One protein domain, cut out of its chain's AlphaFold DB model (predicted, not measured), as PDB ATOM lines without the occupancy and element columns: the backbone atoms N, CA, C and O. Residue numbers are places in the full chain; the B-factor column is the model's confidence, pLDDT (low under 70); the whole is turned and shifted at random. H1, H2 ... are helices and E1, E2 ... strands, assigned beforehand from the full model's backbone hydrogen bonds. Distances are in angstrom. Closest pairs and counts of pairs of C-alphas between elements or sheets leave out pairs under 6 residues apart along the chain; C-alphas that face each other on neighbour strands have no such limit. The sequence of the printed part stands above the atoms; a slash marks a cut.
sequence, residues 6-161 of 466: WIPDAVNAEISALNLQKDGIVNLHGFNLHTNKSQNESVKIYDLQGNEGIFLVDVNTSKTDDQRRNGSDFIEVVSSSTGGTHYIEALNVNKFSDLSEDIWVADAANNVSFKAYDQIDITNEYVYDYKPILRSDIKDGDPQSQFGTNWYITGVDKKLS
ATOM      1  N   TRP A   6      83.823 214.256 179.408       84.06
ATOM      2  CA  TRP A   6      82.399 213.985 179.386       84.06
ATOM      3  C   TRP A   6      81.663 215.062 180.184       84.06
ATOM      4  O   TRP A   6      82.110 215.464 181.256       84.06
ATOM      5  N   ILE A   7      80.556 215.548 179.628       80.12
ATOM      6  CA  ILE A   7      79.671 216.534 180.250       80.12
ATOM      7  C   ILE A   7      78.301 215.856 180.361       80.12
ATOM      8  O   ILE A   7      77.764 215.480 179.314       80.12
ATOM      9  N   PRO A   8      77.743 215.673 181.571       74.50
ATOM     10  CA  PRO A   8      76.375 215.199 181.723       74.50
ATOM     11  C   PRO A   8      75.401 216.137 181.001       74.50
ATOM     12  O   PRO A   8      75.547 217.359 181.057       74.50
ATOM     13  N   ASP A   9      74.422 215.574 180.299       70.81
ATOM     14  CA  ASP A   9      73.464 216.317 179.476       70.81
ATOM     15  C   ASP A   9      72.091 216.518 180.148       70.81
ATOM     16  O   ASP A   9      71.260 217.260 179.613       70.81
ATOM     17  N   ALA A  10      71.877 215.934 181.333       67.75
ATOM     18  CA  ALA A  10      70.649 216.017 182.124       67.75
ATOM     19  C   ALA A  10      70.915 216.424 183.585       67.75
ATOM     20  O   ALA A  10      71.933 216.049 184.167       67.75
ATOM     21  N   VAL A  11      69.944 217.121 184.192       69.50
ATOM     22  CA  VAL A  11      69.913 217.399 185.639       69.50
ATOM     23  C   VAL A  11      69.851 216.064 186.389       69.50
ATOM     24  O   VAL A  11      68.948 215.267 186.124       69.50
ATOM     25  N   ASN A  12      70.776 215.834 187.325       77.19
ATOM     26  CA  ASN A  12      70.919 214.588 188.093       77.19
ATOM     27  C   ASN A  12      71.155 213.359 187.197       77.19
ATOM     28  O   ASN A  12      70.386 212.397 187.206       77.19
ATOM     29  N   ALA A  13      72.202 213.407 186.372       84.00
ATOM     30  CA  ALA A  13      72.506 212.337 185.430       84.00
ATOM     31  C   ALA A  13      72.832 211.017 186.145       84.00
ATOM     32  O   ALA A  13      73.652 210.984 187.061       84.00
ATOM     33  N   GLU A  14      72.253 209.914 185.672       90.69
ATOM     34  CA  GLU A  14      72.531 208.568 186.177       90.69
ATOM     35  C   GLU A  14      73.341 207.750 185.161       90.69
ATOM     36  O   GLU A  14      72.994 207.677 183.981       90.69
ATOM     37  N   ILE A  15      74.407 207.091 185.622       90.44
ATOM     38  CA  ILE A  15      75.312 206.280 184.799       90.44
ATOM     39  C   ILE A  15      75.393 204.869 185.372       90.44
ATOM     40  O   ILE A  15      75.790 204.679 186.520       90.44
ATOM     41  N   SER A  16      75.068 203.858 184.564       94.31
ATOM     42  CA  SER A  16      75.114 202.451 184.989       94.31
ATOM     43  C   SER A  16      76.530 201.970 185.321       94.31
ATOM     44  O   SER A  16      76.721 201.272 186.312       94.31
ATOM     45  N   ALA A  17      77.522 202.352 184.517       94.12
ATOM     46  CA  ALA A  17      78.933 202.110 184.786       94.12
ATOM     47  C   ALA A  17      79.802 203.163 184.088       94.12
ATOM     48  O   ALA A  17      79.561 203.493 182.923       94.12
ATOM     49  N   LEU A  18      80.828 203.663 184.777       94.38
ATOM     50  CA  LEU A  18      81.805 204.599 184.222       94.38
ATOM     51  C   LEU A  18      83.219 204.110 184.525       94.38
ATOM     52  O   LEU A  18      83.598 204.009 185.684       94.38
ATOM     53  N   ASN A  19      84.024 203.873 183.489       94.94
ATOM     54  CA  ASN A  19      85.451 203.603 183.646       94.94
ATOM     55  C   ASN A  19      86.257 204.895 183.449       94.94
ATOM     56  O   ASN A  19      86.560 205.276 182.317       94.94
ATOM     57  N   LEU A  20      86.574 205.575 184.552       94.75
ATOM     58  CA  LEU A  20      87.269 206.857 184.561       94.75
ATOM     59  C   LEU A  20      88.758 206.663 184.878       94.75
ATOM     60  O   LEU A  20      89.176 206.530 186.028       94.75
ATOM     61  N   GLN A  21      89.560 206.636 183.819       93.69
ATOM     62  CA  GLN A  21      91.012 206.480 183.886       93.69
ATOM     63  C   GLN A  21      91.725 207.827 184.069       93.69
ATOM     64  O   GLN A  21      91.113 208.891 183.936       93.69
ATOM     65  N   LYS A  22      93.036 207.758 184.325       92.75
ATOM     66  CA  LYS A  22      93.932 208.908 184.469       92.75
ATOM     67  C   LYS A  22      93.674 209.972 183.403       92.75
ATOM     68  O   LYS A  22      93.596 209.655 182.217       92.75
ATOM     69  N   ASP A  23      93.571 211.225 183.845       85.50
ATOM     70  CA  ASP A  23      93.327 212.410 183.010       85.50
ATOM     71  C   ASP A  23      91.963 212.453 182.290       85.50
ATOM     72  O   ASP A  23      91.683 213.432 181.597       85.50
ATOM     73  N   GLY A  24      91.098 211.446 182.453       92.62
ATOM     74  CA  GLY A  24      89.702 211.509 182.021       92.62
ATOM     75  C   GLY A  24      88.906 212.464 182.909       92.62
ATOM     76  O   GLY A  24      89.028 212.401 184.132       92.62
ATOM     77  N   ILE A  25      88.101 213.340 182.304       90.94
ATOM     78  CA  ILE A  25      87.373 214.399 183.016       90.94
ATOM     79  C   ILE A  25      85.865 214.164 182.923       90.94
ATOM     80  O   ILE A  25      85.311 214.079 181.827       90.94
ATOM     81  N   VAL A  26      85.198 214.144 184.074       90.75
ATOM     82  CA  VAL A  26      83.753 214.349 184.204       90.75
ATOM     83  C   VAL A  26      83.536 215.801 184.607       90.75
ATOM     84  O   VAL A  26      83.898 216.194 185.712       90.75
ATOM     85  N   ASN A  27      82.992 216.615 183.707       87.12
ATOM     86  CA  ASN A  27      82.738 218.026 183.965       87.12
ATOM     87  C   ASN A  27      81.277 218.237 184.354       87.12
ATOM     88  O   ASN A  27      80.404 218.240 183.486       87.12
ATOM     89  N   LEU A  28      81.042 218.424 185.653       83.75
ATOM     90  CA  LEU A  28      79.719 218.707 186.193       83.75
ATOM     91  C   LEU A  28      79.320 220.158 185.915       83.75
ATOM     92  O   LEU A  28      78.231 220.364 185.421       83.75
ATOM     93  N   HIS A  29      80.230 221.126 185.965       70.62
ATOM     94  CA  HIS A  29      79.955 222.533 185.631       70.62
ATOM     95  C   HIS A  29      79.606 222.827 184.144       70.62
ATOM     96  O   HIS A  29      79.434 223.977 183.730       70.62
ATOM     97  N   GLY A  30      79.551 221.815 183.276       58.91
ATOM     98  CA  GLY A  30      79.422 222.003 181.834       58.91
ATOM     99  C   GLY A  30      78.106 222.663 181.399       58.91
ATOM    100  O   GLY A  30      77.012 222.171 181.666       58.91
ATOM    101  N   PHE A  31      78.211 223.746 180.625       56.28
ATOM    102  CA  PHE A  31      77.088 224.311 179.877       56.28
ATOM    103  C   PHE A  31      76.654 223.326 178.783       56.28
ATOM    104  O   PHE A  31      77.430 222.999 177.880       56.28
ATOM    105  N   ASN A  32      75.408 222.856 178.833       54.94
ATOM    106  CA  ASN A  32      74.899 221.959 177.804       54.94
ATOM    107  C   ASN A  32      74.639 222.755 176.509       54.94
ATOM    108  O   ASN A  32      73.658 223.492 176.395       54.94
ATOM    109  N   LEU A  33      75.513 222.571 175.512       50.09
ATOM    110  CA  LEU A  33      75.477 223.268 174.216       50.09
ATOM    111  C   LEU A  33      74.212 222.988 173.384       50.09
ATOM    112  O   LEU A  33      73.884 223.776 172.500       50.09
ATOM    113  N   HIS A  34      73.493 221.894 173.652       52.75
ATOM    114  CA  HIS A  34      72.259 221.548 172.937       52.75
ATOM    115  C   HIS A  34      71.013 222.162 173.586       52.75
ATOM    116  O   HIS A  34      70.037 222.442 172.893       52.75
ATOM    117  N   THR A  35      71.035 222.383 174.905       54.66
ATOM    118  CA  THR A  35      69.888 222.926 175.658       54.66
ATOM    119  C   THR A  35      70.059 224.386 176.075       54.66
ATOM    120  O   THR A  35      69.095 225.000 176.533       54.66
ATOM    121  N   ASN A  36      71.249 224.960 175.871       49.91
ATOM    122  CA  ASN A  36      71.593 226.354 176.155       49.91
ATOM    123  C   ASN A  36      71.309 226.776 177.612       49.91
ATOM    124  O   ASN A  36      70.888 227.903 177.884       49.91
ATOM    125  N   LYS A  37      71.514 225.854 178.558       52.47
ATOM    126  CA  LYS A  37      71.281 226.055 179.991       52.47
ATOM    127  C   LYS A  37      72.431 225.449 180.805       52.47
ATOM    128  O   LYS A  37      72.947 224.390 180.447       52.47
ATOM    129  N   SER A  38      72.779 226.104 181.913       52.97
ATOM    130  CA  SER A  38      73.547 225.494 183.009       52.97
ATOM    131  C   SER A  38      72.606 224.547 183.758       52.97
ATOM    132  O   SER A  38      71.532 225.003 184.155       52.97
ATOM    133  N   GLN A  39      72.895 223.242 183.834       57.09
ATOM    134  CA  GLN A  39      71.895 222.248 184.282       57.09
ATOM    135  C   GLN A  39      72.411 221.105 185.158       57.09
ATOM    136  O   GLN A  39      71.640 220.205 185.470       57.09
ATOM    137  N   ASN A  40      73.664 221.090 185.573       56.19
ATOM    138  CA  ASN A  40      74.174 219.937 186.304       56.19
ATOM    139  C   ASN A  40      74.341 220.319 187.771       56.19
ATOM    140  O   ASN A  40      75.003 221.298 188.066       56.19
ATOM    141  N   GLU A  41      73.681 219.569 188.654       68.69
ATOM    142  CA  GLU A  41      73.758 219.726 190.117       68.69
ATOM    143  C   GLU A  41      74.233 218.421 190.786       68.69
ATOM    144  O   GLU A  41      74.766 218.437 191.897       68.69
ATOM    145  N   SER A  42      74.076 217.269 190.116       81.88
ATOM    146  CA  SER A  42      74.664 216.001 190.548       81.88
ATOM    147  C   SER A  42      74.893 214.998 189.411       81.88
ATOM    148  O   SER A  42      74.250 215.052 188.357       81.88
ATOM    149  N   VAL A  43      75.808 214.055 189.642       90.75
ATOM    150  CA  VAL A  43      75.954 212.817 188.868       90.75
ATOM    151  C   VAL A  43      75.874 211.621 189.806       90.75
ATOM    152  O   VAL A  43      76.526 211.610 190.848       90.75
ATOM    153  N   LYS A  44      75.131 210.590 189.412       94.62
ATOM    154  CA  LYS A  44      75.043 209.321 190.128       94.62
ATOM    155  C   LYS A  44      75.588 208.182 189.294       94.62
ATOM    156  O   LYS A  44      75.115 207.910 188.195       94.62
ATOM    157  N   ILE A  45      76.584 207.494 189.830       96.19
ATOM    158  CA  ILE A  45      77.317 206.436 189.145       96.19
ATOM    159  C   ILE A  45      77.077 205.133 189.896       96.19
ATOM    160  O   ILE A  45      77.446 204.999 191.063       96.19
ATOM    161  N   TYR A  46      76.451 204.162 189.234       97.81
ATOM    162  CA  TYR A  46      76.145 202.874 189.854       97.81
ATOM    163  C   TYR A  46      77.393 202.002 190.028       97.81
ATOM    164  O   TYR A  46      77.520 201.350 191.063       97.81
ATOM    165  N   ASP A  47      78.325 202.027 189.072       97.62
ATOM    166  CA  ASP A  47      79.633 201.361 189.159       97.62
ATOM    167  C   ASP A  47      80.750 202.269 188.612       97.62
ATOM    168  O   ASP A  47      80.913 202.408 187.396       97.62
ATOM    169  N   LEU A  48      81.502 202.922 189.504       97.62
ATOM    170  CA  LEU A  48      82.682 203.708 189.127       97.62
ATOM    171  C   LEU A  48      83.916 202.805 189.096       97.62
ATOM    172  O   LEU A  48      84.291 202.219 190.105       97.62
ATOM    173  N   GLN A  49      84.579 202.728 187.953       96.50
ATOM    174  CA  GLN A  49      85.789 201.942 187.736       96.50
ATOM    175  C   GLN A  49      86.964 202.852 187.370       96.50
ATOM    176  O   GLN A  49      86.777 203.954 186.851       96.50
ATOM    177  N   GLY A  50      88.184 202.350 187.556       95.00
ATOM    178  CA  GLY A  50      89.407 203.043 187.154       95.00
ATOM    179  C   GLY A  50      90.100 203.779 188.297       95.00
ATOM    180  O   GLY A  50      89.866 203.508 189.469       95.00
ATOM    181  N   ASN A  51      91.042 204.652 187.949       95.31
ATOM    182  CA  ASN A  51      91.869 205.370 188.911       95.31
ATOM    183  C   ASN A  51      92.377 206.676 188.287       95.31
ATOM    184  O   ASN A  51      92.581 206.740 187.075       95.31
ATOM    185  N   GLU A  52      92.617 207.692 189.111       94.19
ATOM    186  CA  GLU A  52      93.169 209.005 188.733       94.19
ATOM    187  C   GLU A  52      92.320 209.825 187.738       94.19
ATOM    188  O   GLU A  52      92.806 210.777 187.125       94.19
ATOM    189  N   GLY A  53      91.044 209.475 187.594       95.12
ATOM    190  CA  GLY A  53      90.046 210.303 186.920       95.12
ATOM    191  C   GLY A  53      89.755 211.614 187.653       95.12
ATOM    192  O   GLY A  53      89.941 211.675 188.864       95.12
ATOM    193  N   ILE A  54      89.270 212.636 186.949       94.06
ATOM    194  CA  ILE A  54      89.001 213.973 187.498       94.06
ATOM    195  C   ILE A  54      87.504 214.286 187.401       94.06
ATOM    196  O   ILE A  54      86.906 214.158 186.333       94.06
ATOM    197  N   PHE A  55      86.919 214.746 188.499       93.25
ATOM    198  CA  PHE A  55      85.602 215.370 188.540       93.25
ATOM    199  C   PHE A  55      85.779 216.882 188.678       93.25
ATOM    200  O   PHE A  55      86.291 217.345 189.697       93.25
ATOM    201  N   LEU A  56      85.377 217.641 187.657       89.81
ATOM    202  CA  LEU A  56      85.333 219.100 187.710       89.81
ATOM    203  C   LEU A  56      83.980 219.529 188.281       89.81
ATOM    204  O   LEU A  56      82.949 219.239 187.670       89.81
ATOM    205  N   VAL A  57      84.000 220.194 189.433       87.94
ATOM    206  CA  VAL A  57      82.812 220.550 190.221       87.94
ATOM    207  C   VAL A  57      82.712 222.060 190.415       87.94
ATOM    208  O   VAL A  57      83.703 222.724 190.723       87.94
ATOM    209  N   ASP A  58      81.514 222.613 190.255       84.19
ATOM    210  CA  ASP A  58      81.182 223.953 190.726       84.19
ATOM    211  C   ASP A  58      80.775 223.918 192.193       84.19
ATOM    212  O   ASP A  58      79.977 223.086 192.630       84.19
ATOM    213  N   VAL A  59      81.333 224.843 192.963       82.81
ATOM    214  CA  VAL A  59      81.149 224.886 194.408       82.81
ATOM    215  C   VAL A  59      80.614 226.255 194.779       82.81
ATOM    216  O   VAL A  59      81.301 227.276 194.681       82.81
ATOM    217  N   ASN A  60      79.370 226.273 195.241       80.06
ATOM    218  CA  ASN A  60      78.775 227.452 195.835       80.06
ATOM    219  C   ASN A  60      79.382 227.657 197.227       80.06
ATOM    220  O   ASN A  60      79.379 226.747 198.042       80.06
ATOM    221  N   THR A  61      79.888 228.850 197.530       76.00
ATOM    222  CA  THR A  61      80.483 229.162 198.843       76.00
ATOM    223  C   THR A  61      79.495 229.801 199.822       76.00
ATOM    224  O   THR A  61      79.874 230.216 200.916       76.00
ATOM    225  N   SER A  62      78.222 229.906 199.434       74.00
ATOM    226  CA  SER A  62      77.145 230.411 200.287       74.00
ATOM    227  C   SER A  62      76.796 229.418 201.401       74.00
ATOM    228  O   SER A  62      77.120 228.234 201.310       74.00
ATOM    229  N   LYS A  63      76.093 229.901 202.434       68.25
ATOM    230  CA  LYS A  63      75.649 229.089 203.576       68.25
ATOM    231  C   LYS A  63      74.965 227.790 203.128       68.25
ATOM    232  O   LYS A  63      74.192 227.803 202.166       68.25
ATOM    233  N   THR A  64      75.232 226.708 203.852       61.38
ATOM    234  CA  THR A  64      74.630 225.404 203.601       61.38
ATOM    235  C   THR A  64      73.282 225.223 204.299       61.38
ATOM    236  O   THR A  64      72.940 225.940 205.244       61.38
ATOM    237  N   ASP A  65      72.456 224.324 203.767       70.69
ATOM    238  CA  ASP A  65      71.239 223.855 204.424       70.69
ATOM    239  C   ASP A  65      71.559 222.885 205.579       70.69
ATOM    240  O   ASP A  65      72.719 222.572 205.854       70.69
ATOM    241  N   ASP A  66      70.528 222.374 206.256       67.44
ATOM    242  CA  ASP A  66      70.691 221.431 207.374       67.44
ATOM    243  C   ASP A  66      71.397 220.112 206.969       67.44
ATOM    244  O   ASP A  66      71.778 219.329 207.838       67.44
ATOM    245  N   GLN A  67      71.583 219.850 205.668       65.56
ATOM    246  CA  GLN A  67      72.302 218.695 205.116       65.56
ATOM    247  C   GLN A  67      73.683 219.054 204.547       65.56
ATOM    248  O   GLN A  67      74.319 218.217 203.906       65.56
ATOM    249  N   ARG A  68      74.173 220.276 204.785       69.62
ATOM    250  CA  ARG A  68      75.441 220.789 204.246       69.62
ATOM    251  C   ARG A  68      75.481 220.886 202.710       69.62
ATOM    252  O   ARG A  68      76.560 220.906 202.111       69.62
ATOM    253  N   ARG A  69      74.313 220.964 202.055       78.94
ATOM    254  CA  ARG A  69      74.155 221.234 200.615       78.94
ATOM    255  C   ARG A  69      73.810 222.705 200.394       78.94
ATOM    256  O   ARG A  69      73.176 223.353 201.217       78.94
ATOM    257  N   ASN A  70      74.245 223.268 199.272       72.50
ATOM    258  CA  ASN A  70      74.015 224.684 198.948       72.50
ATOM    259  C   ASN A  70      73.911 224.946 197.436       72.50
ATOM    260  O   ASN A  70      74.245 226.030 196.959       72.50
ATOM    261  N   GLY A  71      73.477 223.943 196.671       75.94
ATOM    262  CA  GLY A  71      73.439 224.018 195.207       75.94
ATOM    263  C   GLY A  71      74.805 223.861 194.531       75.94
ATOM    264  O   GLY A  71      74.916 224.162 193.352       75.94
ATOM    265  N   SER A  72      75.834 223.414 195.263       83.81
ATOM    266  CA  SER A  72      77.069 222.896 194.660       83.81
ATOM    267  C   SER A  72      76.813 221.594 193.901       83.81
ATOM    268  O   SER A  72      75.935 220.807 194.297       83.81
ATOM    269  N   ASP A  73      77.635 221.359 192.877       87.75
ATOM    270  CA  ASP A  73      77.709 220.095 192.151       87.75
ATOM    271  C   ASP A  73      78.018 218.943 193.109       87.75
ATOM    272  O   ASP A  73      78.739 219.103 194.100       87.75
ATOM    273  N   PHE A  74      77.486 217.762 192.803       91.19
ATOM    274  CA  PHE A  74      77.595 216.622 193.700       91.19
ATOM    275  C   PHE A  74      77.833 215.296 192.995       91.19
ATOM    276  O   PHE A  74      77.281 215.017 191.932       91.19
ATOM    277  N   ILE A  75      78.646 214.454 193.619       95.00
ATOM    278  CA  ILE A  75      79.030 213.155 193.078       95.00
ATOM    279  C   ILE A  75      78.447 212.056 193.967       95.00
ATOM    280  O   ILE A  75      78.805 211.935 195.134       95.00
ATOM    281  N   GLU A  76      77.589 211.212 193.407       96.00
ATOM    282  CA  GLU A  76      77.103 209.992 194.047       96.00
ATOM    283  C   GLU A  76      77.759 208.771 193.393       96.00
ATOM    284  O   GLU A  76      77.658 208.574 192.179       96.00
ATOM    285  N   VAL A  77      78.401 207.912 194.185       97.56
ATOM    286  CA  VAL A  77      78.964 206.640 193.711       97.56
ATOM    287  C   VAL A  77      78.382 205.493 194.521       97.56
ATOM    288  O   VAL A  77      78.783 205.258 195.657       97.56
ATOM    289  N   VAL A  78      77.457 204.750 193.915       97.94
ATOM    290  CA  VAL A  78      76.718 203.671 194.586       97.94
ATOM    291  C   VAL A  78      77.625 202.482 194.884       97.94
ATOM    292  O   VAL A  78      77.563 201.896 195.963       97.94
ATOM    293  N   SER A  79      78.465 202.104 193.922       97.25
ATOM    294  CA  SER A  79      79.430 201.021 194.072       97.25
ATOM    295  C   SER A  79      80.650 201.244 193.182       97.25
ATOM    296  O   SER A  79      80.652 202.089 192.284       97.25
ATOM    297  N   SER A  80      81.703 200.483 193.452       96.81
ATOM    298  CA  SER A  80      82.870 200.394 192.586       96.81
ATOM    299  C   SER A  80      83.379 198.963 192.586       96.81
ATOM    300  O   SER A  80      83.788 198.435 193.624       96.81
ATOM    301  N   SER A  81      83.368 198.332 191.419       96.31
ATOM    302  CA  SER A  81      83.881 196.976 191.227       96.31
ATOM    303  C   SER A  81      85.409 196.897 191.258       96.31
ATOM    304  O   SER A  81      85.947 195.830 191.558       96.31
ATOM    305  N   THR A  82      86.124 198.002 191.017       95.12
ATOM    306  CA  THR A  82      87.597 198.038 191.064       95.12
ATOM    307  C   THR A  82      88.158 198.737 192.305       95.12
ATOM    308  O   THR A  82      89.339 198.569 192.608       95.12
ATOM    309  N   GLY A  83      87.345 199.529 193.012       95.00
ATOM    310  CA  GLY A  83      87.840 200.606 193.870       95.00
ATOM    311  C   GLY A  83      88.600 201.663 193.060       95.00
ATOM    312  O   GLY A  83      88.733 201.548 191.839       95.00
ATOM    313  N   GLY A  84      89.128 202.680 193.739       96.12
ATOM    314  CA  GLY A  84      89.980 203.679 193.094       96.12
ATOM    315  C   GLY A  84      90.164 204.962 193.897       96.12
ATOM    316  O   GLY A  84      89.457 205.236 194.871       96.12
ATOM    317  N   THR A  85      91.131 205.768 193.472       97.50
ATOM    318  CA  THR A  85      91.327 207.143 193.924       97.50
ATOM    319  C   THR A  85      91.144 208.093 192.748       97.50
ATOM    320  O   THR A  85      91.897 208.051 191.780       97.50
ATOM    321  N   HIS A  86      90.177 208.995 192.846       97.00
ATOM    322  CA  HIS A  86      89.898 210.010 191.832       97.00
ATOM    323  C   HIS A  86      90.179 211.410 192.381       97.00
ATOM    324  O   HIS A  86      90.446 211.583 193.570       97.00
ATOM    325  N   TYR A  87      90.151 212.416 191.517       95.94
ATOM    326  CA  TYR A  87      90.405 213.802 191.874       95.94
ATOM    327  C   TYR A  87      89.137 214.642 191.793       95.94
ATOM    328  O   TYR A  87      88.312 214.433 190.907       95.94
ATOM    329  N   ILE A  88      89.016 215.610 192.696       93.69
ATOM    330  CA  ILE A  88      88.029 216.687 192.624       93.69
ATOM    331  C   ILE A  88      88.775 217.969 192.262       93.69
ATOM    332  O   ILE A  88      89.627 218.437 193.020       93.69
ATOM    333  N   GLU A  89      88.457 218.523 191.098       91.25
ATOM    334  CA  GLU A  89      88.885 219.846 190.657       91.25
ATOM    335  C   GLU A  89      87.721 220.811 190.884       91.25
ATOM    336  O   GLU A  89      86.667 220.678 190.274       91.25
ATOM    337  N   ALA A  90      87.877 221.753 191.809       88.12
ATOM    338  CA  ALA A  90      86.783 222.613 192.243       88.12
ATOM    339  C   ALA A  90      86.921 224.020 191.658       88.12
ATOM    340  O   ALA A  90      87.968 224.648 191.790       88.12
ATOM    341  N   LEU A  91      85.888 224.539 191.005       82.56
ATOM    342  CA  LEU A  91      85.934 225.864 190.390       82.56
ATOM    343  C   LEU A  91      85.896 226.986 191.429       82.56
ATOM    344  O   LEU A  91      85.329 226.841 192.509       82.56
ATOM    345  N   ASN A  92      86.479 228.136 191.074       77.38
ATOM    346  CA  ASN A  92      86.544 229.325 191.933       77.38
ATOM    347  C   ASN A  92      87.153 229.051 193.323       77.38
ATOM    348  O   ASN A  92      86.731 229.647 194.317       77.38
ATOM    349  N   VAL A  93      88.151 228.165 193.395       80.81
ATOM    350  CA  VAL A  93      88.779 227.703 194.644       80.81
ATOM    351  C   VAL A  93      89.294 228.839 195.542       80.81
ATOM    352  O   VAL A  93      89.314 228.717 196.764       80.81
ATOM    353  N   ASN A  94      89.654 229.988 194.963       77.12
ATOM    354  CA  ASN A  94      90.079 231.175 195.701       77.12
ATOM    355  C   ASN A  94      88.999 231.674 196.681       77.12
ATOM    356  O   ASN A  94      89.327 232.169 197.765       77.12
ATOM    357  N   LYS A  95      87.716 231.470 196.351       80.44
ATOM    358  CA  LYS A  95      86.567 231.816 197.204       80.44
ATOM    359  C   LYS A  95      86.414 230.897 198.416       80.44
ATOM    360  O   LYS A  95      85.677 231.240 199.335       80.44
ATOM    361  N   PHE A  96      87.106 229.754 198.460       83.38
ATOM    362  CA  PHE A  96      86.997 228.816 199.585       83.38
ATOM    363  C   PHE A  96      87.697 229.315 200.849       83.38
ATOM    364  O   PHE A  96      87.489 228.781 201.934       83.38
ATOM    365  N   SER A  97      88.514 230.360 200.712       80.88
ATOM    366  CA  SER A  97      89.183 231.037 201.823       80.88
ATOM    367  C   SER A  97      88.214 231.552 202.888       80.88
ATOM    368  O   SER A  97      88.592 231.640 204.050       80.88
ATOM    369  N   ASP A  98      86.988 231.888 202.477       78.62
ATOM    370  CA  ASP A  98      85.966 232.514 203.320       78.62
ATOM    371  C   ASP A  98      84.824 231.538 203.664       78.62
ATOM    372  O   ASP A  98      83.720 231.962 204.018       78.62
ATOM    373  N   LEU A  99      85.056 230.223 203.537       83.12
ATOM    374  CA  LEU A  99      84.052 229.221 203.893       83.12
ATOM    375  C   LEU A  99      83.717 229.293 205.383       83.12
ATOM    376  O   LEU A  99      84.591 229.252 206.246       83.12
ATOM    377  N   SER A 100      82.420 229.379 205.667       80.00
ATOM    378  CA  SER A 100      81.882 229.396 207.033       80.00
ATOM    379  C   SER A 100      81.411 228.022 207.508       80.00
ATOM    380  O   SER A 100      81.311 227.795 208.712       80.00
ATOM    381  N   GLU A 101      81.142 227.106 206.575       84.62
ATOM    382  CA  GLU A 101      80.639 225.753 206.810       84.62
ATOM    383  C   GLU A 101      81.283 224.787 205.799       84.62
ATOM    384  O   GLU A 101      81.671 225.193 204.699       84.62
ATOM    385  N   ASP A 102      81.396 223.509 206.174       89.06
ATOM    386  CA  ASP A 102      81.888 222.453 205.284       89.06
ATOM    387  C   ASP A 102      80.870 222.203 204.160       89.06
ATOM    388  O   ASP A 102      79.681 222.043 204.432       89.06
ATOM    389  N   ILE A 103      81.329 222.089 202.913       88.50
ATOM    390  CA  ILE A 103      80.452 221.834 201.763       88.50
ATOM    391  C   ILE A 103      80.506 220.359 201.402       88.50
ATOM    392  O   ILE A 103      81.574 219.840 201.078       88.50
ATOM    393  N   TRP A 104      79.359 219.685 201.422       91.12
ATOM    394  CA  TRP A 104      79.257 218.284 201.025       91.12
ATOM    395  C   TRP A 104      79.261 218.152 199.497       91.12
ATOM    396  O   TRP A 104      78.348 218.642 198.834       91.12
ATOM    397  N   VAL A 105      80.285 217.495 198.942       91.94
ATOM    398  CA  VAL A 105      80.527 217.415 197.484       91.94
ATOM    399  C   VAL A 105      80.467 215.997 196.917       91.94
ATOM    400  O   VAL A 105      80.308 215.836 195.707       91.94
ATOM    401  N   ALA A 106      80.573 214.961 197.755       95.19
ATOM    402  CA  ALA A 106      80.350 213.592 197.303       95.19
ATOM    403  C   ALA A 106      79.847 212.644 198.399       95.19
ATOM    404  O   ALA A 106      80.189 212.791 199.574       95.19
ATOM    405  N   ASP A 107      79.107 211.623 197.981       95.62
ATOM    406  CA  ASP A 107      78.775 210.421 198.748       95.62
ATOM    407  C   ASP A 107      79.153 209.197 197.911       95.62
ATOM    408  O   ASP A 107      78.614 208.985 196.822       95.62
ATOM    409  N   ALA A 108      80.127 208.417 198.372       97.44
ATOM    410  CA  ALA A 108      80.729 207.364 197.568       97.44
ATOM    411  C   ALA A 108      80.908 206.054 198.331       97.44
ATOM    412  O   ALA A 108      81.126 206.037 199.539       97.44
ATOM    413  N   ALA A 109      80.889 204.943 197.598       97.50
ATOM    414  CA  ALA A 109      81.207 203.623 198.124       97.50
ATOM    415  C   ALA A 109      82.542 203.602 198.899       97.50
ATOM    416  O   ALA A 109      83.514 204.250 198.514       97.50
ATOM    417  N   ASN A 110      82.616 202.795 199.964       95.62
ATOM    418  CA  ASN A 110      83.751 202.761 200.907       95.62
ATOM    419  C   ASN A 110      85.135 202.502 200.275       95.62
ATOM    420  O   ASN A 110      86.157 202.828 200.873       95.62
ATOM    421  N   ASN A 111      85.185 201.876 199.097       96.50
ATOM    422  CA  ASN A 111      86.419 201.574 198.366       96.50
ATOM    423  C   ASN A 111      86.780 202.625 197.297       96.50
ATOM    424  O   ASN A 111      87.702 202.400 196.509       96.50
ATOM    425  N   VAL A 112      86.080 203.760 197.277       97.75
ATOM    426  CA  VAL A 112      86.366 204.925 196.437       97.75
ATOM    427  C   VAL A 112      86.873 206.062 197.314       97.75
ATOM    428  O   VAL A 112      86.329 206.353 198.377       97.75
ATOM    429  N   SER A 113      87.935 206.718 196.859       97.19
ATOM    430  CA  SER A 113      88.536 207.857 197.551       97.19
ATOM    431  C   SER A 113      88.715 209.050 196.626       97.19
ATOM    432  O   SER A 113      88.947 208.876 195.429       97.19
ATOM    433  N   PHE A 114      88.651 210.257 197.188       97.38
ATOM    434  CA  PHE A 114      88.916 211.489 196.453       97.38
ATOM    435  C   PHE A 114      90.147 212.219 196.985       97.38
ATOM    436  O   PHE A 114      90.427 212.242 198.184       97.38
ATOM    437  N   LYS A 115      90.891 212.837 196.070       95.88
ATOM    438  CA  LYS A 115      91.978 213.773 196.356       95.88
ATOM    439  C   LYS A 115      91.662 215.124 195.730       95.88
ATOM    440  O   LYS A 115      91.048 215.192 194.670       95.88
ATOM    441  N   ALA A 116      92.096 216.205 196.363       92.69
ATOM    442  CA  ALA A 116      91.993 217.522 195.753       92.69
ATOM    443  C   ALA A 116      92.940 217.621 194.551       92.69
ATOM    444  O   ALA A 116      94.080 217.149 194.623       92.69
ATOM    445  N   TYR A 117      92.468 218.224 193.465       88.19
ATOM    446  CA  TYR A 117      93.303 218.604 192.333       88.19
ATOM    447  C   TYR A 117      93.952 219.968 192.607       88.19
ATOM    448  O   TYR A 117      93.282 220.887 193.077       88.19
ATOM    449  N   ASP A 118      95.250 220.098 192.327       83.00
ATOM    450  CA  ASP A 118      95.971 221.361 192.509       83.00
ATOM    451  C   ASP A 118      95.551 222.354 191.420       83.00
ATOM    452  O   ASP A 118      95.697 222.075 190.228       83.00
ATOM    453  N   GLN A 119      95.047 223.521 191.822       78.62
ATOM    454  CA  GLN A 119      94.752 224.613 190.903       78.62
ATOM    455  C   GLN A 119      95.908 225.597 190.891       78.62
ATOM    456  O   GLN A 119      96.029 226.495 191.724       78.62
ATOM    457  N   ILE A 120      96.768 225.370 189.908       74.88
ATOM    458  CA  ILE A 120      97.878 226.243 189.572       74.88
ATOM    459  C   ILE A 120      97.341 227.372 188.702       74.88
ATOM    460  O   ILE A 120      96.613 227.121 187.736       74.88
ATOM    461  N   ASP A 121      97.746 228.598 189.004       70.94
ATOM    462  CA  ASP A 121      97.462 229.720 188.127       70.94
ATOM    463  C   ASP A 121      98.203 229.572 186.793       70.94
ATOM    464  O   ASP A 121      99.431 229.667 186.696       70.94
ATOM    465  N   ILE A 122      97.432 229.341 185.733       70.38
ATOM    466  CA  ILE A 122      97.959 229.127 184.389       70.38
ATOM    467  C   ILE A 122      98.284 230.441 183.668       70.38
ATOM    468  O   ILE A 122      99.033 230.408 182.687       70.38
ATOM    469  N   THR A 123      97.711 231.570 184.115       79.44
ATOM    470  CA  THR A 123      97.827 232.879 183.454       79.44
ATOM    471  C   THR A 123      98.889 233.780 184.079       79.44
ATOM    472  O   THR A 123      99.232 234.792 183.473       79.44
ATOM    473  N   ASN A 124      99.457 233.389 185.227       87.25
ATOM    474  CA  ASN A 124     100.382 234.193 186.034       87.25
ATOM    475  C   ASN A 124      99.753 235.507 186.543       87.25
ATOM    476  O   ASN A 124     100.469 236.460 186.837       87.25
ATOM    477  N   GLU A 125      98.426 235.601 186.617       89.75
ATOM    478  CA  GLU A 125      97.684 236.793 187.051       89.75
ATOM    479  C   GLU A 125      97.216 236.715 188.513       89.75
ATOM    480  O   GLU A 125      96.627 237.678 189.023       89.75
ATOM    481  N   TYR A 126      97.406 235.573 189.175       92.12
ATOM    482  CA  TYR A 126      96.959 235.313 190.538       92.12
ATOM    483  C   TYR A 126      98.106 235.410 191.536       92.12
ATOM    484  O   TYR A 126      99.270 235.108 191.262       92.12
ATOM    485  N   VAL A 127      97.748 235.825 192.745       93.94
ATOM    486  CA  VAL A 127      98.677 235.941 193.863       93.94
ATOM    487  C   VAL A 127      99.050 234.565 194.411       93.94
ATOM    488  O   VAL A 127     100.203 234.358 194.799       93.94
ATOM    489  N   TYR A 128      98.098 233.630 194.429       92.88
ATOM    490  CA  TYR A 128      98.278 232.300 195.001       92.88
ATOM    491  C   TYR A 128      97.940 231.182 194.011       92.88
ATOM    492  O   TYR A 128      97.012 231.301 193.215       92.88
ATOM    493  N   ASP A 129      98.660 230.072 194.150       90.75
ATOM    494  CA  ASP A 129      98.194 228.750 193.750       90.75
ATOM    495  C   ASP A 129      97.348 228.163 194.890       90.75
ATOM    496  O   ASP A 129      97.644 228.358 196.077       90.75
ATOM    497  N   TYR A 130      96.300 227.424 194.537       89.56
ATOM    498  CA  TYR A 130      95.288 226.971 195.483       89.56
ATOM    499  C   TYR A 130      95.108 225.456 195.439       89.56
ATOM    500  O   TYR A 130      95.047 224.843 194.372       89.56
ATOM    501  N   LYS A 131      94.942 224.850 196.615       90.56
ATOM    502  CA  LYS A 131      94.608 223.431 196.751       90.56
ATOM    503  C   LYS A 131      93.422 223.264 197.702       90.56
ATOM    504  O   LYS A 131      93.554 223.600 198.877       90.56
ATOM    505  N   PRO A 132      92.267 222.755 197.240       91.31
ATOM    506  CA  PRO A 132      91.150 222.459 198.131       91.31
ATOM    507  C   PRO A 132      91.554 221.500 199.258       91.31
ATOM    508  O   PRO A 132      92.329 220.566 199.044       91.31
ATOM    509  N   ILE A 133      90.976 221.684 200.442       92.75
ATOM    510  CA  ILE A 133      91.120 220.741 201.555       92.75
ATOM    511  C   ILE A 133      89.907 219.817 201.542       92.75
ATOM    512  O   ILE A 133      88.772 220.278 201.686       92.75
ATOM    513  N   LEU A 134      90.157 218.517 201.359       94.56
ATOM    514  CA  LEU A 134      89.122 217.488 201.405       94.56
ATOM    515  C   LEU A 134      89.109 216.769 202.747       94.56
ATOM    516  O   LEU A 134      90.154 216.429 203.302       94.56
ATOM    517  N   ARG A 135      87.898 216.476 203.209       93.94
ATOM    518  CA  ARG A 135      87.621 215.775 204.458       93.94
ATOM    519  C   ARG A 135      86.672 214.604 204.211       93.94
ATOM    520  O   ARG A 135      85.703 214.772 203.475       93.94
ATOM    521  N   SER A 136      86.909 213.470 204.868       93.19
ATOM    522  CA  SER A 136      86.029 212.291 204.816       93.19
ATOM    523  C   SER A 136      85.670 211.673 206.176       93.19
ATOM    524  O   SER A 136      84.987 210.651 206.220       93.19
ATOM    525  N   ASP A 137      86.093 212.270 207.297       87.94
ATOM    526  CA  ASP A 137      85.608 211.893 208.630       87.94
ATOM    527  C   ASP A 137      84.166 212.364 208.883       87.94
ATOM    528  O   ASP A 137      83.693 213.337 208.293       87.94
ATOM    529  N   ILE A 138      83.481 211.657 209.790       82.06
ATOM    530  CA  ILE A 138      82.124 211.971 210.252       82.06
ATOM    531  C   ILE A 138      82.221 212.872 211.490       82.06
ATOM    532  O   ILE A 138      82.793 212.463 212.503       82.06
ATOM    533  N   LYS A 139      81.621 214.066 211.436       84.00
ATOM    534  CA  LYS A 139      81.442 214.975 212.579       84.00
ATOM    535  C   LYS A 139      79.974 215.076 212.994       84.00
ATOM    536  O   LYS A 139      79.061 214.761 212.233       84.00
ATOM    537  N   ASP A 140      79.743 215.570 214.208       78.44
ATOM    538  CA  ASP A 140      78.394 215.863 214.693       78.44
ATOM    539  C   ASP A 140      77.674 216.837 213.742       78.44
ATOM    540  O   ASP A 140      78.199 217.894 213.378       78.44
ATOM    541  N   GLY A 141      76.465 216.456 213.326       78.81
ATOM    542  CA  GLY A 141      75.663 217.206 212.356       78.81
ATOM    543  C   GLY A 141      75.981 216.919 210.885       78.81
ATOM    544  O   GLY A 141      75.376 217.551 210.025       78.81
ATOM    545  N   ASP A 142      76.895 215.995 210.569       85.56
ATOM    546  CA  ASP A 142      77.033 215.495 209.199       85.56
ATOM    547  C   ASP A 142      75.865 214.563 208.820       85.56
ATOM    548  O   ASP A 142      75.413 213.763 209.652       85.56
ATOM    549  N   PRO A 143      75.373 214.621 207.566       84.69
ATOM    550  CA  PRO A 143      74.394 213.661 207.071       84.69
ATOM    551  C   PRO A 143      74.952 212.234 207.119       84.69
ATOM    552  O   PRO A 143      76.148 212.002 206.939       84.69
ATOM    553  N   GLN A 144      74.073 211.254 207.336       88.88
ATOM    554  CA  GLN A 144      74.442 209.847 207.178       88.88
ATOM    555  C   GLN A 144      74.704 209.565 205.698       88.88
ATOM    556  O   GLN A 144      73.875 209.901 204.855       88.88
ATOM    557  N   SER A 145      75.845 208.948 205.395       91.62
ATOM    558  CA  SER A 145      76.153 208.502 204.035       91.62
ATOM    559  C   SER A 145      75.169 207.416 203.590       91.62
ATOM    560  O   SER A 145      74.832 206.508 204.356       91.62
ATOM    561  N   GLN A 146      74.716 207.506 202.342       93.25
ATOM    562  CA  GLN A 146      73.875 206.506 201.699       93.25
ATOM    563  C   GLN A 146      74.700 205.344 201.127       93.25
ATOM    564  O   GLN A 146      74.200 204.216 201.088       93.25
ATOM    565  N   PHE A 147      75.937 205.595 200.680       94.50
ATOM    566  CA  PHE A 147      76.730 204.616 199.920       94.50
ATOM    567  C   PHE A 147      78.021 204.158 200.617       94.50
ATOM    568  O   PHE A 147      78.508 203.056 200.348       94.50
ATOM    569  N   GLY A 148      78.560 204.945 201.543       93.75
ATOM    570  CA  GLY A 148      79.706 204.575 202.368       93.75
ATOM    571  C   GLY A 148      80.378 205.766 203.050       93.75
ATOM    572  O   GLY A 148      80.304 205.913 204.270       93.75
ATOM    573  N   THR A 149      81.023 206.614 202.252       95.19
ATOM    574  CA  THR A 149      81.888 207.708 202.701       95.19
ATOM    575  C   THR A 149      81.427 209.036 202.112       95.19
ATOM    576  O   THR A 149      81.402 209.211 200.891       95.19
ATOM    577  N   ASN A 150      81.167 210.010 202.984       95.25
ATOM    578  CA  ASN A 150      80.917 211.392 202.586       95.25
ATOM    579  C   ASN A 150      82.228 212.162 202.419       95.25
ATOM    580  O   ASN A 150      83.164 211.980 203.193       95.25
ATOM    581  N   TRP A 151      82.270 213.066 201.443       95.56
ATOM    582  CA  TRP A 151      83.418 213.919 201.162       95.56
ATOM    583  C   TRP A 151      83.017 215.383 201.159       95.56
ATOM    584  O   TRP A 151      82.040 215.774 200.515       95.56
ATOM    585  N   TYR A 152      83.806 216.192 201.855       93.25
ATOM    586  CA  TYR A 152      83.541 217.608 202.052       93.25
ATOM    587  C   TYR A 152      84.729 218.453 201.614       93.25
ATOM    588  O   TYR A 152      85.875 218.057 201.831       93.25
ATOM    589  N   ILE A 153      84.452 219.634 201.065       92.06
ATOM    590  CA  ILE A 153      85.428 220.720 200.953       92.06
ATOM    591  C   ILE A 153      85.292 221.587 202.198       92.06
ATOM    592  O   ILE A 153      84.211 222.099 202.486       92.06
ATOM    593  N   THR A 154      86.387 221.752 202.932       91.12
ATOM    594  CA  THR A 154      86.384 222.468 204.221       91.12
ATOM    595  C   THR A 154      87.210 223.750 204.193       91.12
ATOM    596  O   THR A 154      87.330 224.437 205.202       91.12
ATOM    597  N   GLY A 155      87.843 224.052 203.060       91.56
ATOM    598  CA  GLY A 155      88.740 225.189 202.916       91.56
ATOM    599  C   GLY A 155      89.699 225.021 201.747       91.56
ATOM    600  O   GLY A 155      89.506 224.180 200.864       91.56
ATOM    601  N   VAL A 156      90.752 225.831 201.763       91.69
ATOM    602  CA  VAL A 156      91.789 225.850 200.736       91.69
ATOM    603  C   VAL A 156      93.150 226.153 201.351       91.69
ATOM    604  O   VAL A 156      93.293 227.099 202.127       91.69
ATOM    605  N   ASP A 157      94.152 225.373 200.965       91.12
ATOM    606  CA  ASP A 157      95.552 225.701 201.185       91.12
ATOM    607  C   ASP A 157      96.020 226.680 200.108       91.12
ATOM    608  O   ASP A 157      95.757 226.500 198.914       91.12
ATOM    609  N   LYS A 158      96.738 227.718 200.537       91.12
ATOM    610  CA  LYS A 158      97.312 228.732 199.650       91.12
ATOM    611  C   LYS A 158      98.819 228.584 199.613       91.12
ATOM    612  O   LYS A 158      99.467 228.526 200.657       91.12
ATOM    613  N   LYS A 159      99.376 228.620 198.412       91.12
ATOM    614  CA  LYS A 159     100.810 228.766 198.182       91.12
ATOM    615  C   LYS A 159     101.030 230.011 197.338       91.12
ATOM    616  O   LYS A 159     100.219 230.291 196.466       91.12
ATOM    617  N   LEU A 160     102.092 230.774 197.592       92.69
ATOM    618  CA  LEU A 160     102.448 231.871 196.691       92.69
ATOM    619  C   LEU A 160     102.600 231.330 195.266       92.69
ATOM    620  O   LEU A 160     103.266 230.310 195.065       92.69
ATOM    621  N   SER A 161     101.980 232.011 194.303       93.50
ATOM    622  CA  SER A 161     102.221 231.728 192.891       93.50
ATOM    623  C   SER A 161     103.690 232.004 192.558       93.50
ATOM    624  O   SER A 161     104.366 232.772 193.252       93.50
TER     625      SER A 161
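Overview. This is residues 6 to 161 of the 466 residues of the protein "Putative autotransporter protein" of Yersinia kristensenii (UniProt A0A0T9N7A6). The chain winds in stacked turns, a short solenoid in which E1 to E8 alternate between two walls of parallel strands, E1, E3, E5 and E7 in one and E2, E4, E6 and E8 in the other. The long hairpin E9 and E10 continues the first wall beyond E7 and covers the end of the coil at E8, with the small helix H1 on the hairpin. The printed part has 156 residues, with strands E1 to E6, then H1, then E7 to E10; the sheets run E1 E3 E5 E7 E10 E9, mixed, and E2 E4 E6 E8, all parallel. The class is mostly strand, though under half of the residues are in named elements. The whole is compact, with a radius of gyration of the C-alphas of 15.1 A and spans of 42 by 41 by 29 A.

Arrangement. E1, residues 13 to 15, is an edge strand and runs parallel to E3, residues 42 to 45, with N 15 and O 44 2.8 A apart, within hydrogen-bond range. E3 is parallel to E5, residues 74 to 77, with N 45 and O 76 at 2.8 A. E5 is parallel to E7, residues 103 to 109, with N 77 and O 107 at 2.9 A. E7 is antiparallel to E10, residues 148 to 160, with N 151 and O 106 at 2.8 A. E10 forms a hairpin with the edge strand E9, residues 128 to 135, with N 129 and O 159 at 2.8 A. This sheet is strongly twisted and curled like part of a barrel. In the other sheet, E2, residues 25 to 27, is parallel to E4, residues 54 to 57, with N 56 and O 26 at 2.8 A. E4 is parallel to E6, residues 84 to 90, with N 89 and O 55 at 2.8 A, and E6 to E8, residues 112 to 116, with N 115 and O 86 at 2.8 A. The sheets form a sandwich, two sheets face to face, their best planes 30 degrees apart. H1, residues 93 to 98, is on the first sheet at a height of 6.8 A; the closest C-alphas of H1 and E10 are those of Phe 96 and Gly 155, 5.2 A apart. In H1, 0 of 2 O i to N i+4 pairs and 2 of 3 O i to N i+3 pairs are within hydrogen-bond range.

Along the chain. E1 begins at C-alpha 13, (72.506, 212.337, 185.430). E6 is 19.2 A long, E7 18.6 A, E9 21.8 A and E10 36.0 A, ending at C-alpha 160, (102.448, 231.871, 196.691).

Size, cuts and confidence. The C-alphas of His 34 and Asp 140 are the two farthest apart, at 42.6 A. The printed part has no cut. The links E2 to E3, E4 to E5, E8 to E9 and E9 to E10 are long. Confidence is under 70 at residues 10 to 11, 30 to 41, 63 to 64 and 66 to 68.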